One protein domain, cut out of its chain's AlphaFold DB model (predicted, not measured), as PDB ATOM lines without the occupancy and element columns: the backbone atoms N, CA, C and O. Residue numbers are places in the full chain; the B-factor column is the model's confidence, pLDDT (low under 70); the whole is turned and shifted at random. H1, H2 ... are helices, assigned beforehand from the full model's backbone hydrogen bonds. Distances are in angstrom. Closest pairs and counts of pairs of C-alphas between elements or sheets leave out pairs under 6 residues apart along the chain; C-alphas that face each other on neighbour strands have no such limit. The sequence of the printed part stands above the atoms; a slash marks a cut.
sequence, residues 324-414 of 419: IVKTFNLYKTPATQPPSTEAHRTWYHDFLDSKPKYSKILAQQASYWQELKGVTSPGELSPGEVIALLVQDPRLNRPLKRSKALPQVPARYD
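AT A GLANCE: This is residues 324 to 414 of the 419 residues of an uncharacterized protein of Anopheles melas (UniProt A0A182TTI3). Little regular structure: one long helix, H3, with short H2 making a corner near its first end, and a long unnamed stretch, residues 373 to 414, winding back past H3 and round the small helix H1. The 91 printed residues include three named helices, in the order H1, H2, H3, and no named strand; the class is all helix, with 28 residues in named elements. The whole is loose, with a radius of gyration of the C-alphas of 16.6 A, and spans 50 by 34 by 24 A.

IN THESE COORDINATES: H3, residues 357 to 372, runs 23.1 A from C-alpha 357 at (157.314, 9.860, -75.516) to C-alpha 372 at (145.856, 22.018, -59.573). H2 is residues 347 to 354, 10.3 A. H1 is residues 324 to 327, 5.2 A.

HOW THE PARTS SIT: H3 and H2 are close but not clearly touching; their closest C-alphas, of Ser 359 and Leu 352, are 6.3 A apart. They run opposite ways at a steep tilt of 58 degrees. H1 is apart from both. Every O i to N i+4 pair is within hydrogen-bond range in H2 and H3; H1 is too short for such a pair.

THE WHOLE: The farthest C-alphas, of Glu 342 and Tyr 413, are 50.9 A apart. The printed part has no cut. The link from H1 to H2 is long, 19 residues. Residues 334 to 344 and 409 to 414 have pLDDT under 70.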
ATOM      1  N   ILE A 324     152.808  30.819 -57.085       92.94
ATOM      2  CA  ILE A 324     153.486  29.997 -58.104       92.94
ATOM      3  C   ILE A 324     152.646  29.939 -59.382       92.94
ATOM      4  O   ILE A 324     153.143  30.285 -60.453       92.94
ATOM      5  N   VAL A 325     151.360  29.610 -59.251       91.94
ATOM      6  CA  VAL A 325     150.391  29.515 -60.350       91.94
ATOM      7  C   VAL A 325     150.251  30.825 -61.131       91.94
ATOM      8  O   VAL A 325     150.150  30.804 -62.353       91.94
ATOM      9  N   LYS A 326     150.241  31.985 -60.458       89.88
ATOM     10  CA  LYS A 326     150.139  33.289 -61.143       89.88
ATOM     11  C   LYS A 326     151.462  33.769 -61.730       89.88
ATOM     12  O   LYS A 326     151.447  34.597 -62.637       89.88
ATOM     13  N   THR A 327     152.596  33.337 -61.178       91.50
ATOM     14  CA  THR A 327     153.918  33.758 -61.661       91.50
ATOM     15  C   THR A 327     154.420  32.916 -62.820       91.50
ATOM     16  O   THR A 327     155.060  33.456 -63.720       91.50
ATOM     17  N   PHE A 328     154.166  31.610 -62.785       91.69
ATOM     18  CA  PHE A 328     154.708  30.652 -63.734       91.69
ATOM     19  C   PHE A 328     153.622  30.191 -64.697       91.69
ATOM     20  O   PHE A 328     152.667  29.525 -64.308       91.69
ATOM     21  N   ASN A 329     153.807  30.530 -65.970       90.38
ATOM     22  CA  ASN A 329     152.975  30.024 -67.050       90.38
ATOM     23  C   ASN A 329     153.677  28.840 -67.708       90.38
ATOM     24  O   ASN A 329     154.889  28.878 -67.933       90.38
ATOM     25  N   LEU A 330     152.907  27.803 -68.033       91.19
ATOM     26  CA  LEU A 330     153.412  26.673 -68.802       91.19
ATOM     27  C   LEU A 330     153.913  27.156 -70.162       91.19
ATOM     28  O   LEU A 330     153.296  28.021 -70.791       91.19
ATOM     29  N   TYR A 331     155.033  26.594 -70.600       88.31
ATOM     30  CA  TYR A 331     155.541  26.846 -71.936       88.31
ATOM     31  C   TYR A 331     154.567  26.264 -72.963       88.31
ATOM     32  O   TYR A 331     154.268  25.072 -72.944       88.31
ATOM     33  N   LYS A 332     154.055  27.122 -73.846       81.38
ATOM     34  CA  LYS A 332     153.235  26.719 -74.987       81.38
ATOM     35  C   LYS A 332     154.093  26.812 -76.235       81.38
ATOM     36  O   LYS A 332     154.693  27.859 -76.483       81.38
ATOM     37  N   THR A 333     154.136  25.740 -77.014       70.06
ATOM     38  CA  THR A 333     154.734  25.785 -78.348       70.06
ATOM     39  C   THR A 333     153.929  26.775 -79.201       70.06
ATOM     40  O   THR A 333     152.696  26.748 -79.136       70.06
ATOM     41  N   PRO A 334     154.577  27.691 -79.943       65.56
ATOM     42  CA  PRO A 334     153.873  28.582 -80.860       65.56
ATOM     43  C   PRO A 334     153.011  27.761 -81.828       65.56
ATOM     44  O   PRO A 334     153.488  26.772 -82.373       65.56
ATOM     45  N   ALA A 335     151.750  28.153 -82.025       55.97
ATOM     46  CA  ALA A 335     150.823  27.482 -82.947       55.97
ATOM     47  C   ALA A 335     151.154  27.734 -84.432       55.97
ATOM     48  O   ALA A 335     150.493  27.204 -85.321       55.97
ATOM     49  N   THR A 336     152.153  28.572 -84.708       51.50
ATOM     50  CA  THR A 336     152.665  28.807 -86.052       51.50
ATOM     51  C   THR A 336     153.342  27.533 -86.547       51.50
ATOM     52  O   THR A 336     154.142  26.963 -85.815       51.50
ATOM     53  N   GLN A 337     152.941  27.107 -87.749       51.12
ATOM     54  CA  GLN A 337     153.387  25.977 -88.577       51.12
ATOM     55  C   GLN A 337     154.727  25.311 -88.190       51.12
ATOM     56  O   GLN A 337     155.648  26.012 -87.765       51.12
ATOM     57  N   PRO A 338     154.876  23.978 -88.400       55.12
ATOM     58  CA  PRO A 338     156.160  23.289 -88.219       55.12
ATOM     59  C   PRO A 338     157.269  24.134 -88.851       55.12
ATOM     60  O   PRO A 338     157.026  24.670 -89.934       55.12
ATOM     61  N   PRO A 339     158.417  24.333 -88.174       53.75
ATOM     62  CA  PRO A 339     159.420  25.293 -88.614       53.75
ATOM     63  C   PRO A 339     159.781  24.983 -90.066       53.75
ATOM     64  O   PRO A 339     160.454  23.997 -90.347       53.75
ATOM     65  N   SER A 340     159.301  25.809 -90.995       53.28
ATOM     66  CA  SER A 340     159.546  25.647 -92.430       53.28
ATOM     67  C   SER A 340     160.997  25.982 -92.792       53.28
ATOM     68  O   SER A 340     161.393  25.880 -93.947       53.28
ATOM     69  N   THR A 341     161.802  26.392 -91.806       59.44
ATOM     70  CA  THR A 341     163.196  26.812 -91.940       59.44
ATOM     71  C   THR A 341     164.013  26.352 -90.729       59.44
ATOM     72  O   THR A 341     163.609  26.561 -89.580       59.44
ATOM     73  N   GLU A 342     165.202  25.788 -90.972       62.53
ATOM     74  CA  GLU A 342     166.160  25.333 -89.944       62.53
ATOM     75  C   GLU A 342     166.510  26.422 -88.909       62.53
ATOM     76  O   GLU A 342     166.799  26.119 -87.752       62.53
ATOM     77  N   ALA A 343     166.392  27.700 -89.285       64.94
ATOM     78  CA  ALA A 343     166.711  28.864 -88.457       64.94
ATOM     79  C   ALA A 343     165.870  29.009 -87.168       64.94
ATOM     80  O   ALA A 343     166.286  29.715 -86.248       64.94
ATOM     81  N   HIS A 344     164.705  28.358 -87.072       67.38
ATOM     82  CA  HIS A 344     163.829  28.418 -85.890       67.38
ATOM     83  C   HIS A 344     163.812  27.126 -85.060       67.38
ATOM     84  O   HIS A 344     163.056  27.021 -84.090       67.38
ATOM     85  N   ARG A 345     164.658  26.149 -85.403       75.50
ATOM     86  CA  ARG A 345     164.794  24.901 -84.653       75.50
ATOM     87  C   ARG A 345     165.474  25.184 -83.308       75.50
ATOM     88  O   ARG A 345     166.501  25.849 -83.228       75.50
ATOM     89  N   THR A 346     164.857  24.729 -82.222       82.31
ATOM     90  CA  THR A 346     165.341  24.922 -80.846       82.31
ATOM     91  C   THR A 346     165.625  23.571 -80.210       82.31
ATOM     92  O   THR A 346     165.055  22.566 -80.631       82.31
ATOM     93  N   TRP A 347     166.412  23.560 -79.126       87.75
ATOM     94  CA  TRP A 347     166.693  22.345 -78.347       87.75
ATOM     95  C   TRP A 347     165.421  21.579 -77.951       87.75
ATOM     96  O   TRP A 347     165.462  20.370 -77.763       87.75
ATOM     97  N   TYR A 348     164.291  22.281 -77.802       84.94
ATOM     98  CA  TYR A 348     163.006  21.684 -77.462       84.94
ATOM     99  C   TYR A 348     162.456  20.821 -78.602       84.94
ATOM    100  O   TYR A 348     161.963  19.727 -78.346       84.94
ATOM    101  N   HIS A 349     162.580  21.283 -79.851       83.19
ATOM    102  CA  HIS A 349     162.205  20.495 -81.026       83.19
ATOM    103  C   HIS A 349     163.094  19.255 -81.138       83.19
ATOM    104  O   HIS A 349     162.576  18.147 -81.204       83.19
ATOM    105  N   ASP A 350     164.413  19.415 -80.999       85.75
ATOM    106  CA  ASP A 350     165.356  18.286 -81.017       85.75
ATOM    107  C   ASP A 350     165.100  17.282 -79.885       85.75
ATOM    108  O   ASP A 350     165.206  16.066 -80.061       85.75
ATOM    109  N   PHE A 351     164.734  17.775 -78.703       85.06
ATOM    110  CA  PHE A 351     164.384  16.938 -77.561       85.06
ATOM    111  C   PHE A 351     163.107  16.125 -77.805       85.06
ATOM    112  O   PHE A 351     163.051  14.950 -77.443       85.06
ATOM    113  N   LEU A 352     162.086  16.731 -78.415       84.81
ATOM    114  CA  LEU A 352     160.853  16.027 -78.755       84.81
ATOM    115  C   LEU A 352     161.060  15.020 -79.889       84.81
ATOM    116  O   LEU A 352     160.542  13.910 -79.786       84.81
ATOM    117  N   ASP A 353     161.846  15.374 -80.905       85.00
ATOM    118  CA  ASP A 353     162.171  14.491 -82.028       85.00
ATOM    119  C   ASP A 353     162.980  13.277 -81.552       85.00
ATOM    120  O   ASP A 353     162.662  12.136 -81.884       85.00
ATOM    121  N   SER A 354     163.991  13.502 -80.705       85.25
ATOM    122  CA  SER A 354     164.809  12.422 -80.137       85.25
ATOM    123  C   SER A 354     164.046  11.548 -79.141       85.25
ATOM    124  O   SER A 354     164.373  10.371 -78.974       85.25
ATOM    125  N   LYS A 355     163.043  12.099 -78.442       84.00
ATOM    126  CA  LYS A 355     162.276  11.379 -77.416       84.00
ATOM    127  C   LYS A 355     160.773  11.678 -77.516       84.00
ATOM    128  O   LYS A 355     160.210  12.325 -76.623       84.00
ATOM    129  N   PRO A 356     160.067  11.104 -78.508       81.75
ATOM    130  CA  PRO A 356     158.663  11.429 -78.791       81.75
ATOM    131  C   PRO A 356     157.705  11.117 -77.631       81.75
ATOM    132  O   PRO A 356     156.669  11.764 -77.473       81.75
ATOM    133  N   LYS A 357     158.070  10.179 -76.740       83.00
ATOM    134  CA  LYS A 357     157.314   9.860 -75.516       83.00
ATOM    135  C   LYS A 357     157.090  11.085 -74.618       83.00
ATOM    136  O   LYS A 357     156.036  11.194 -73.990       83.00
ATOM    137  N   TYR A 358     158.048  12.012 -74.562       83.81
ATOM    138  CA  TYR A 358     157.953  13.179 -73.682       83.81
ATOM    139  C   TYR A 358     156.894  14.183 -74.129       83.81
ATOM    140  O   TYR A 358     156.395  14.915 -73.282       83.81
ATOM    141  N   SER A 359     156.474  14.169 -75.398       85.31
ATOM    142  CA  SER A 359     155.356  14.997 -75.864       85.31
ATOM    143  C   SER A 359     154.069  14.686 -75.085       85.31
ATOM    144  O   SER A 359     153.447  15.575 -74.503       85.31
ATOM    145  N   LYS A 360     153.731  13.393 -74.956       86.81
ATOM    146  CA  LYS A 360     152.565  12.938 -74.178       86.81
ATOM    147  C   LYS A 360     152.716  13.241 -72.683       86.81
ATOM    148  O   LYS A 360     151.759  13.679 -72.053       86.81
ATOM    149  N   ILE A 361     153.917  13.052 -72.127       87.56
ATOM    150  CA  ILE A 361     154.201  13.332 -70.708       87.56
ATOM    151  C   ILE A 361     154.032  14.825 -70.402       87.56
ATOM    152  O   ILE A 361     153.400  15.174 -69.411       87.56
ATOM    153  N   LEU A 362     154.555  15.710 -71.254       88.62
ATOM    154  CA  LEU A 362     154.419  17.157 -71.083       88.62
ATOM    155  C   LEU A 362     152.951  17.594 -71.158       88.62
ATOM    156  O   LEU A 362     152.530  18.440 -70.370       88.62
ATOM    157  N   ALA A 363     152.157  16.991 -72.049       88.62
ATOM    158  CA  ALA A 363     150.717  17.240 -72.117       88.62
ATOM    159  C   ALA A 363     149.991  16.798 -70.832       88.62
ATOM    160  O   ALA A 363     149.175  17.549 -70.299       88.62
ATOM    161  N   GLN A 364     150.333  15.628 -70.284       90.19
ATOM    162  CA  GLN A 364     149.784  15.146 -69.010       90.19
ATOM    163  C   GLN A 364     150.186  16.040 -67.830       90.19
ATOM    164  O   GLN A 364     149.332  16.427 -67.038       90.19
ATOM    165  N   GLN A 365     151.460  16.435 -67.743       90.75
ATOM    166  CA  GLN A 365     151.951  17.379 -66.731       90.75
ATOM    167  C   GLN A 365     151.231  18.727 -66.822       90.75
ATOM    168  O   GLN A 365     150.886  19.322 -65.801       90.75
ATOM    169  N   ALA A 366     150.976  19.201 -68.044       91.19
ATOM    170  CA  ALA A 366     150.226  20.424 -68.272       91.19
ATOM    171  C   ALA A 366     148.766  20.301 -67.822       91.19
ATOM    172  O   ALA A 366     148.281  21.212 -67.153       91.19
ATOM    173  N   SER A 367     148.091  19.193 -68.151       92.19
ATOM    174  CA  SER A 367     146.715  18.914 -67.714       92.19
ATOM    175  C   SER A 367     146.622  18.888 -66.193       92.19
ATOM    176  O   SER A 367     145.850  19.647 -65.609       92.19
ATOM    177  N   TYR A 368     147.500  18.114 -65.549       91.81
ATOM    178  CA  TYR A 368     147.561  18.012 -64.095       91.81
ATOM    179  C   TYR A 368     147.785  19.382 -63.441       91.81
ATOM    180  O   TYR A 368     147.089  19.766 -62.506       91.81
ATOM    181  N   TRP A 369     148.699  20.194 -63.983       92.06
ATOM    182  CA  TRP A 369     148.922  21.547 -63.474       92.06
ATOM    183  C   TRP A 369     147.712  22.479 -63.638       92.06
ATOM    184  O   TRP A 369     147.495  23.349 -62.792       92.06
ATOM    185  N   GLN A 370     146.918  22.326 -64.707       90.00
ATOM    186  CA  GLN A 370     145.685  23.102 -64.870       90.00
ATOM    187  C   GLN A 370     144.626  22.712 -63.838       90.00
ATOM    188  O   GLN A 370     143.977  23.603 -63.295       90.00
ATOM    189  N   GLU A 371     144.487  21.426 -63.519       89.25
ATOM    190  CA  GLU A 371     143.578  20.955 -62.465       89.25
ATOM    191  C   GLU A 371     143.995  21.502 -61.096       89.25
ATOM    192  O   GLU A 371     143.183  22.055 -60.350       89.25
ATOM    193  N   LEU A 372     145.301  21.485 -60.813       89.12
ATOM    194  CA  LEU A 372     145.856  22.018 -59.573       89.12
ATOM    195  C   LEU A 372     145.684  23.530 -59.409       89.12
ATOM    196  O   LEU A 372     145.798  24.044 -58.297       89.12
ATOM    197  N   LYS A 373     145.387  24.274 -60.477       86.00
ATOM    198  CA  LYS A 373     145.195  25.732 -60.428       86.00
ATOM    199  C   LYS A 373     144.106  26.162 -59.436       86.00
ATOM    200  O   LYS A 373     144.197  27.262 -58.885       86.00
ATOM    201  N   GLY A 374     143.090  25.318 -59.239       81.62
ATOM    202  CA  GLY A 374     141.953  25.575 -58.351       81.62
ATOM    203  C   GLY A 374     142.229  25.330 -56.866       81.62
ATOM    204  O   GLY A 374     141.454  25.790 -56.031       81.62
ATOM    205  N   VAL A 375     143.329  24.650 -56.528       86.94
ATOM    206  CA  VAL A 375     143.678  24.305 -55.142       86.94
ATOM    207  C   VAL A 375     143.911  25.572 -54.320       86.94
ATOM    208  O   VAL A 375     144.653  26.477 -54.724       86.94
ATOM    209  N   THR A 376     143.275  25.659 -53.150       84.50
ATOM    210  CA  THR A 376     143.318  26.886 -52.341       84.50
ATOM    211  C   THR A 376     144.560  26.962 -51.464       84.50
ATOM    212  O   THR A 376     145.097  28.054 -51.242       84.50
ATOM    213  N   SER A 377     145.046  25.806 -51.009       86.62
ATOM    214  CA  SER A 377     146.213  25.674 -50.143       86.62
ATOM    215  C   SER A 377     147.102  24.509 -50.583       86.62
ATOM    216  O   SER A 377     146.593  23.425 -50.854       86.62
ATOM    217  N   PRO A 378     148.442  24.654 -50.564       90.06
ATOM    218  CA  PRO A 378     149.357  23.543 -50.846       90.06
ATOM    219  C   PRO A 378     149.229  22.377 -49.853       90.06
ATOM    220  O   PRO A 378     149.762  21.307 -50.113       90.06
ATOM    221  N   GLY A 379     148.557  22.574 -48.710       88.88
ATOM    222  CA  GLY A 379     148.284  21.513 -47.738       88.88
ATOM    223  C   GLY A 379     147.239  20.488 -48.194       88.88
ATOM    224  O   GLY A 379     147.110  19.460 -47.544       88.88
ATOM    225  N   GLU A 380     146.508  20.755 -49.280       89.25
ATOM    226  CA  GLU A 380     145.584  19.791 -49.899       89.25
ATOM    227  C   GLU A 380     146.325  18.730 -50.736       89.25
ATOM    228  O   GLU A 380     145.758  17.690 -51.061       89.25
ATOM    229  N   LEU A 381     147.592  18.983 -51.084       90.62
ATOM    230  CA  LEU A 381     148.418  18.078 -51.883       90.62
ATOM    231  C   LEU A 381     149.048  16.976 -51.037       90.62
ATOM    232  O   LEU A 381     149.249  17.116 -49.826       90.62
ATOM    233  N   SER A 382     149.438  15.890 -51.705       91.12
ATOM    234  CA  SER A 382     150.136  14.799 -51.034       91.12
ATOM    235  C   SER A 382     151.487  15.275 -50.481       91.12
ATOM    236  O   SER A 382     152.205  16.054 -51.119       91.12
ATOM    237  N   PRO A 383     151.893  14.809 -49.288       91.00
ATOM    238  CA  PRO A 383     153.119  15.275 -48.665       91.00
ATOM    239  C   PRO A 383     154.338  14.906 -49.513       91.00
ATOM    240  O   PRO A 383     154.568  13.743 -49.845       91.00
ATOM    241  N   GLY A 384     155.150  15.917 -49.818       91.50
ATOM    242  CA  GLY A 384     156.394  15.746 -50.561       91.50
ATOM    243  C   GLY A 384     156.216  15.546 -52.063       91.50
ATOM    244  O   GLY A 384     157.210  15.265 -52.715       91.50
ATOM    245  N   GLU A 385     155.019  15.704 -52.618       93.19
ATOM    246  CA  GLU A 385     154.762  15.533 -54.049       93.19
ATOM    247  C   GLU A 385     155.712  16.358 -54.942       93.19
ATOM    248  O   GLU A 385     156.054  17.509 -54.642       93.19
ATOM    249  N   VAL A 386     156.172  15.743 -56.032       93.06
ATOM    250  CA  VAL A 386     157.122  16.321 -56.984       93.06
ATOM    251  C   VAL A 386     156.439  16.507 -58.327       93.06
ATOM    252  O   VAL A 386     156.092  15.550 -59.009       93.06
ATOM    253  N   ILE A 387     156.314  17.767 -58.740       91.19
ATOM    254  CA  ILE A 387     155.719  18.141 -60.020       91.19
ATOM    255  C   ILE A 387     156.805  18.802 -60.864       91.19
ATOM    256  O   ILE A 387     157.343  19.851 -60.504       91.19
ATOM    257  N   ALA A 388     157.135  18.178 -61.992       90.69
ATOM    258  CA  ALA A 388     158.041  18.737 -62.985       90.69
ATOM    259  C   ALA A 388     157.226  19.434 -64.077       90.69
ATOM    260  O   ALA A 388     156.296  18.846 -64.622       90.69
ATOM    261  N   LEU A 389     157.574  20.683 -64.392       91.56
ATOM    262  CA  LEU A 389     156.875  21.499 -65.383       91.56
ATOM    263  C   LEU A 389     157.884  22.200 -66.284       91.56
ATOM    264  O   LEU A 389     158.894  22.721 -65.807       91.56
ATOM    265  N   LEU A 390     157.563  22.290 -67.573       91.62
ATOM    266  CA  LEU A 390     158.251  23.192 -68.486       91.62
ATOM    267  C   LEU A 390     157.574  24.564 -68.436       91.62
ATOM    268  O   LEU A 390     156.418  24.731 -68.829       91.62
ATOM    269  N   VAL A 391     158.299  25.552 -67.924       92.94
ATOM    270  CA  VAL A 391     157.760  26.871 -67.582       92.94
ATOM    271  C   VAL A 391     158.407  27.947 -68.447       92.94
ATOM    272  O   VAL A 391     159.619  27.952 -68.655       92.94
ATOM    273  N   GLN A 392     157.598  28.884 -68.938       91.62
ATOM    274  CA  GLN A 392     158.077  30.069 -69.642       91.62
ATOM    275  C   GLN A 392     158.719  31.061 -68.659       91.62
ATOM    276  O   GLN A 392     158.284  31.178 -67.515       91.62
ATOM    277  N   ASP A 393     159.707  31.839 -69.114       91.81
ATOM    278  CA  ASP A 393     160.315  32.892 -68.294       91.81
ATOM    279  C   ASP A 393     159.241  33.814 -67.662       91.81
ATOM    280  O   ASP A 393     158.533  34.532 -68.382       91.81
ATOM    281  N   PRO A 394     159.128  33.855 -66.317       92.44
ATOM    282  CA  PRO A 394     158.098  34.629 -65.623       92.44
ATOM    283  C   PRO A 394     158.236  36.143 -65.840       92.44
ATOM    284  O   PRO A 394     157.303  36.903 -65.571       92.44
ATOM    285  N   ARG A 395     159.387  36.624 -66.331       91.81
ATOM    286  CA  ARG A 395     159.598  38.045 -66.646       91.81
ATOM    287  C   ARG A 395     158.739  38.520 -67.814       91.81
ATOM    288  O   ARG A 395     158.392  39.700 -67.827       91.81
ATOM    289  N   LEU A 396     158.376  37.627 -68.737       90.06
ATOM    290  CA  LEU A 396     157.510  37.942 -69.877       90.06
ATOM    291  C   LEU A 396     156.072  38.238 -69.432       90.06
ATOM    292  O   LEU A 396     155.412  39.101 -69.997       90.06
ATOM    293  N   ASN A 397     155.629  37.600 -68.347       86.69
ATOM    294  CA  ASN A 397     154.267  37.706 -67.816       86.69
ATOM    295  C   ASN A 397     154.174  38.649 -66.604       86.69
ATOM    296  O   ASN A 397     153.257  38.572 -65.785       86.69
ATOM    297  N   ARG A 398     155.157  39.542 -66.441       86.94
ATOM    298  CA  ARG A 398     155.264  40.387 -65.253       86.94
ATOM    299  C   ARG A 398     154.136  41.434 -65.211       86.94
ATOM    300  O   ARG A 398     154.076  42.291 -66.093       86.94
ATOM    301  N   PRO A 399     153.319  41.488 -64.141       88.38
ATOM    302  CA  PRO A 399     152.235  42.458 -64.054       88.38
ATOM    303  C   PRO A 399     152.760  43.894 -63.892       88.38
ATOM    304  O   PRO A 399     153.737  44.150 -63.179       88.38
ATOM    305  N   LEU A 400     152.057  44.856 -64.504       88.69
ATOM    306  CA  LEU A 400     152.379  46.291 -64.427       88.69
ATOM    307  C   LEU A 400     152.270  46.849 -63.000       88.69
ATOM    308  O   LEU A 400     153.016  47.750 -62.603       88.69
ATOM    309  N   LYS A 401     151.327  46.318 -62.218       87.25
ATOM    310  CA  LYS A 401     151.070  46.705 -60.829       87.25
ATOM    311  C   LYS A 401     151.322  45.517 -59.911       87.25
ATOM    312  O   LYS A 401     151.122  44.368 -60.284       87.25
ATOM    313  N   ARG A 402     151.750  45.804 -58.681       85.81
ATOM    314  CA  ARG A 402     151.856  44.779 -57.639       85.81
ATOM    315  C   ARG A 402     150.448  44.384 -57.212       85.81
ATOM    316  O   ARG A 402     149.738  45.222 -56.666       85.81
ATOM    317  N   SER A 403     150.080  43.137 -57.454       87.00
ATOM    318  CA  SER A 403     148.829  42.538 -57.003       87.00
ATOM    319  C   SER A 403     149.106  41.489 -55.929       87.00
ATOM    320  O   SER A 403     150.221  40.974 -55.805       87.00
ATOM    321  N   LYS A 404     148.087  41.194 -55.122       87.38
ATOM    322  CA  LYS A 404     148.115  40.057 -54.205       87.38
ATOM    323  C   LYS A 404     147.729  38.803 -54.991       87.38
ATOM    324  O   LYS A 404     146.710  38.796 -55.680       87.38
ATOM    325  N   ALA A 405     148.543  37.757 -54.900       87.19
ATOM    326  CA  ALA A 405     148.157  36.453 -55.416       87.19
ATOM    327  C   ALA A 405     147.070  35.869 -54.506       87.19
ATOM    328  O   ALA A 405     147.233  35.830 -53.291       87.19
ATOM    329  N   LEU A 406     145.952  35.482 -55.106       87.69
ATOM    330  CA  LEU A 406     144.785  34.902 -54.450       87.69
ATOM    331  C   LEU A 406     144.328  33.728 -55.320       87.69
ATOM    332  O   LEU A 406     144.420  33.875 -56.549       87.69
ATOM    333  N   PRO A 407     143.887  32.608 -54.727       84.19
ATOM    334  CA  PRO A 407     143.299  31.514 -55.489       84.19
ATOM    335  C   PRO A 407     142.062  32.012 -56.243       84.19
ATOM    336  O   PRO A 407     141.471  33.034 -55.880       84.19
ATOM    337  N   GLN A 408     141.703  31.328 -57.327       77.25
ATOM    338  CA  GLN A 408     140.413  31.569 -57.964       77.25
ATOM    339  C   GLN A 408     139.345  30.978 -57.047       77.25
ATOM    340  O   GLN A 408     139.388  29.791 -56.743       77.25
ATOM    341  N   VAL A 409     138.444  31.821 -56.548       69.31
ATOM    342  CA  VAL A 409     137.317  31.365 -55.734       69.31
ATOM    343  C   VAL A 409     136.272  30.808 -56.705       69.31
ATOM    344  O   VAL A 409     135.888  31.528 -57.628       69.31
ATOM    345  N   PRO A 410     135.844  29.540 -56.571       68.12
ATOM    346  CA  PRO A 410     134.736  29.017 -57.362       68.12
ATOM    347  C   PRO A 410     133.491  29.886 -57.154       68.12
ATOM    348  O   PRO A 410     133.211  30.253 -56.016       68.12
ATOM    349  N   ALA A 411     132.725  30.166 -58.213       64.44
ATOM    350  CA  ALA A 411     131.573  31.078 -58.162       64.44
ATOM    351  C   ALA A 411     130.574  30.753 -57.029       64.44
ATOM    352  O   ALA A 411     130.048  31.655 -56.393       64.44
ATOM    353  N   ARG A 412     130.405  29.466 -56.690       61.88
ATOM    354  CA  ARG A 412     129.566  28.997 -55.568       61.88
ATOM    355  C   ARG A 412     129.971  29.518 -54.177       61.88
ATOM    356  O   ARG A 412     129.191  29.397 -53.244       61.88
ATOM    357  N   TYR A 413     131.191  30.030 -54.025       65.31
ATOM    358  CA  TYR A 413     131.715  30.606 -52.782       65.31
ATOM    359  C   TYR A 413     132.039  32.100 -52.920       65.31
ATOM    360  O   TYR A 413     132.618  32.689 -52.005       65.31
ATOM    361  N   ASP A 414     131.702  32.715 -54.057       65.00
ATOM    362  CA  ASP A 414     131.883  34.146 -54.276       65.00
ATOM    363  C   ASP A 414     130.624  34.914 -53.855       65.00
ATOM    364  O   ASP A 414     129.813  35.348 -54.669       65.00
TER     365      ASP A 414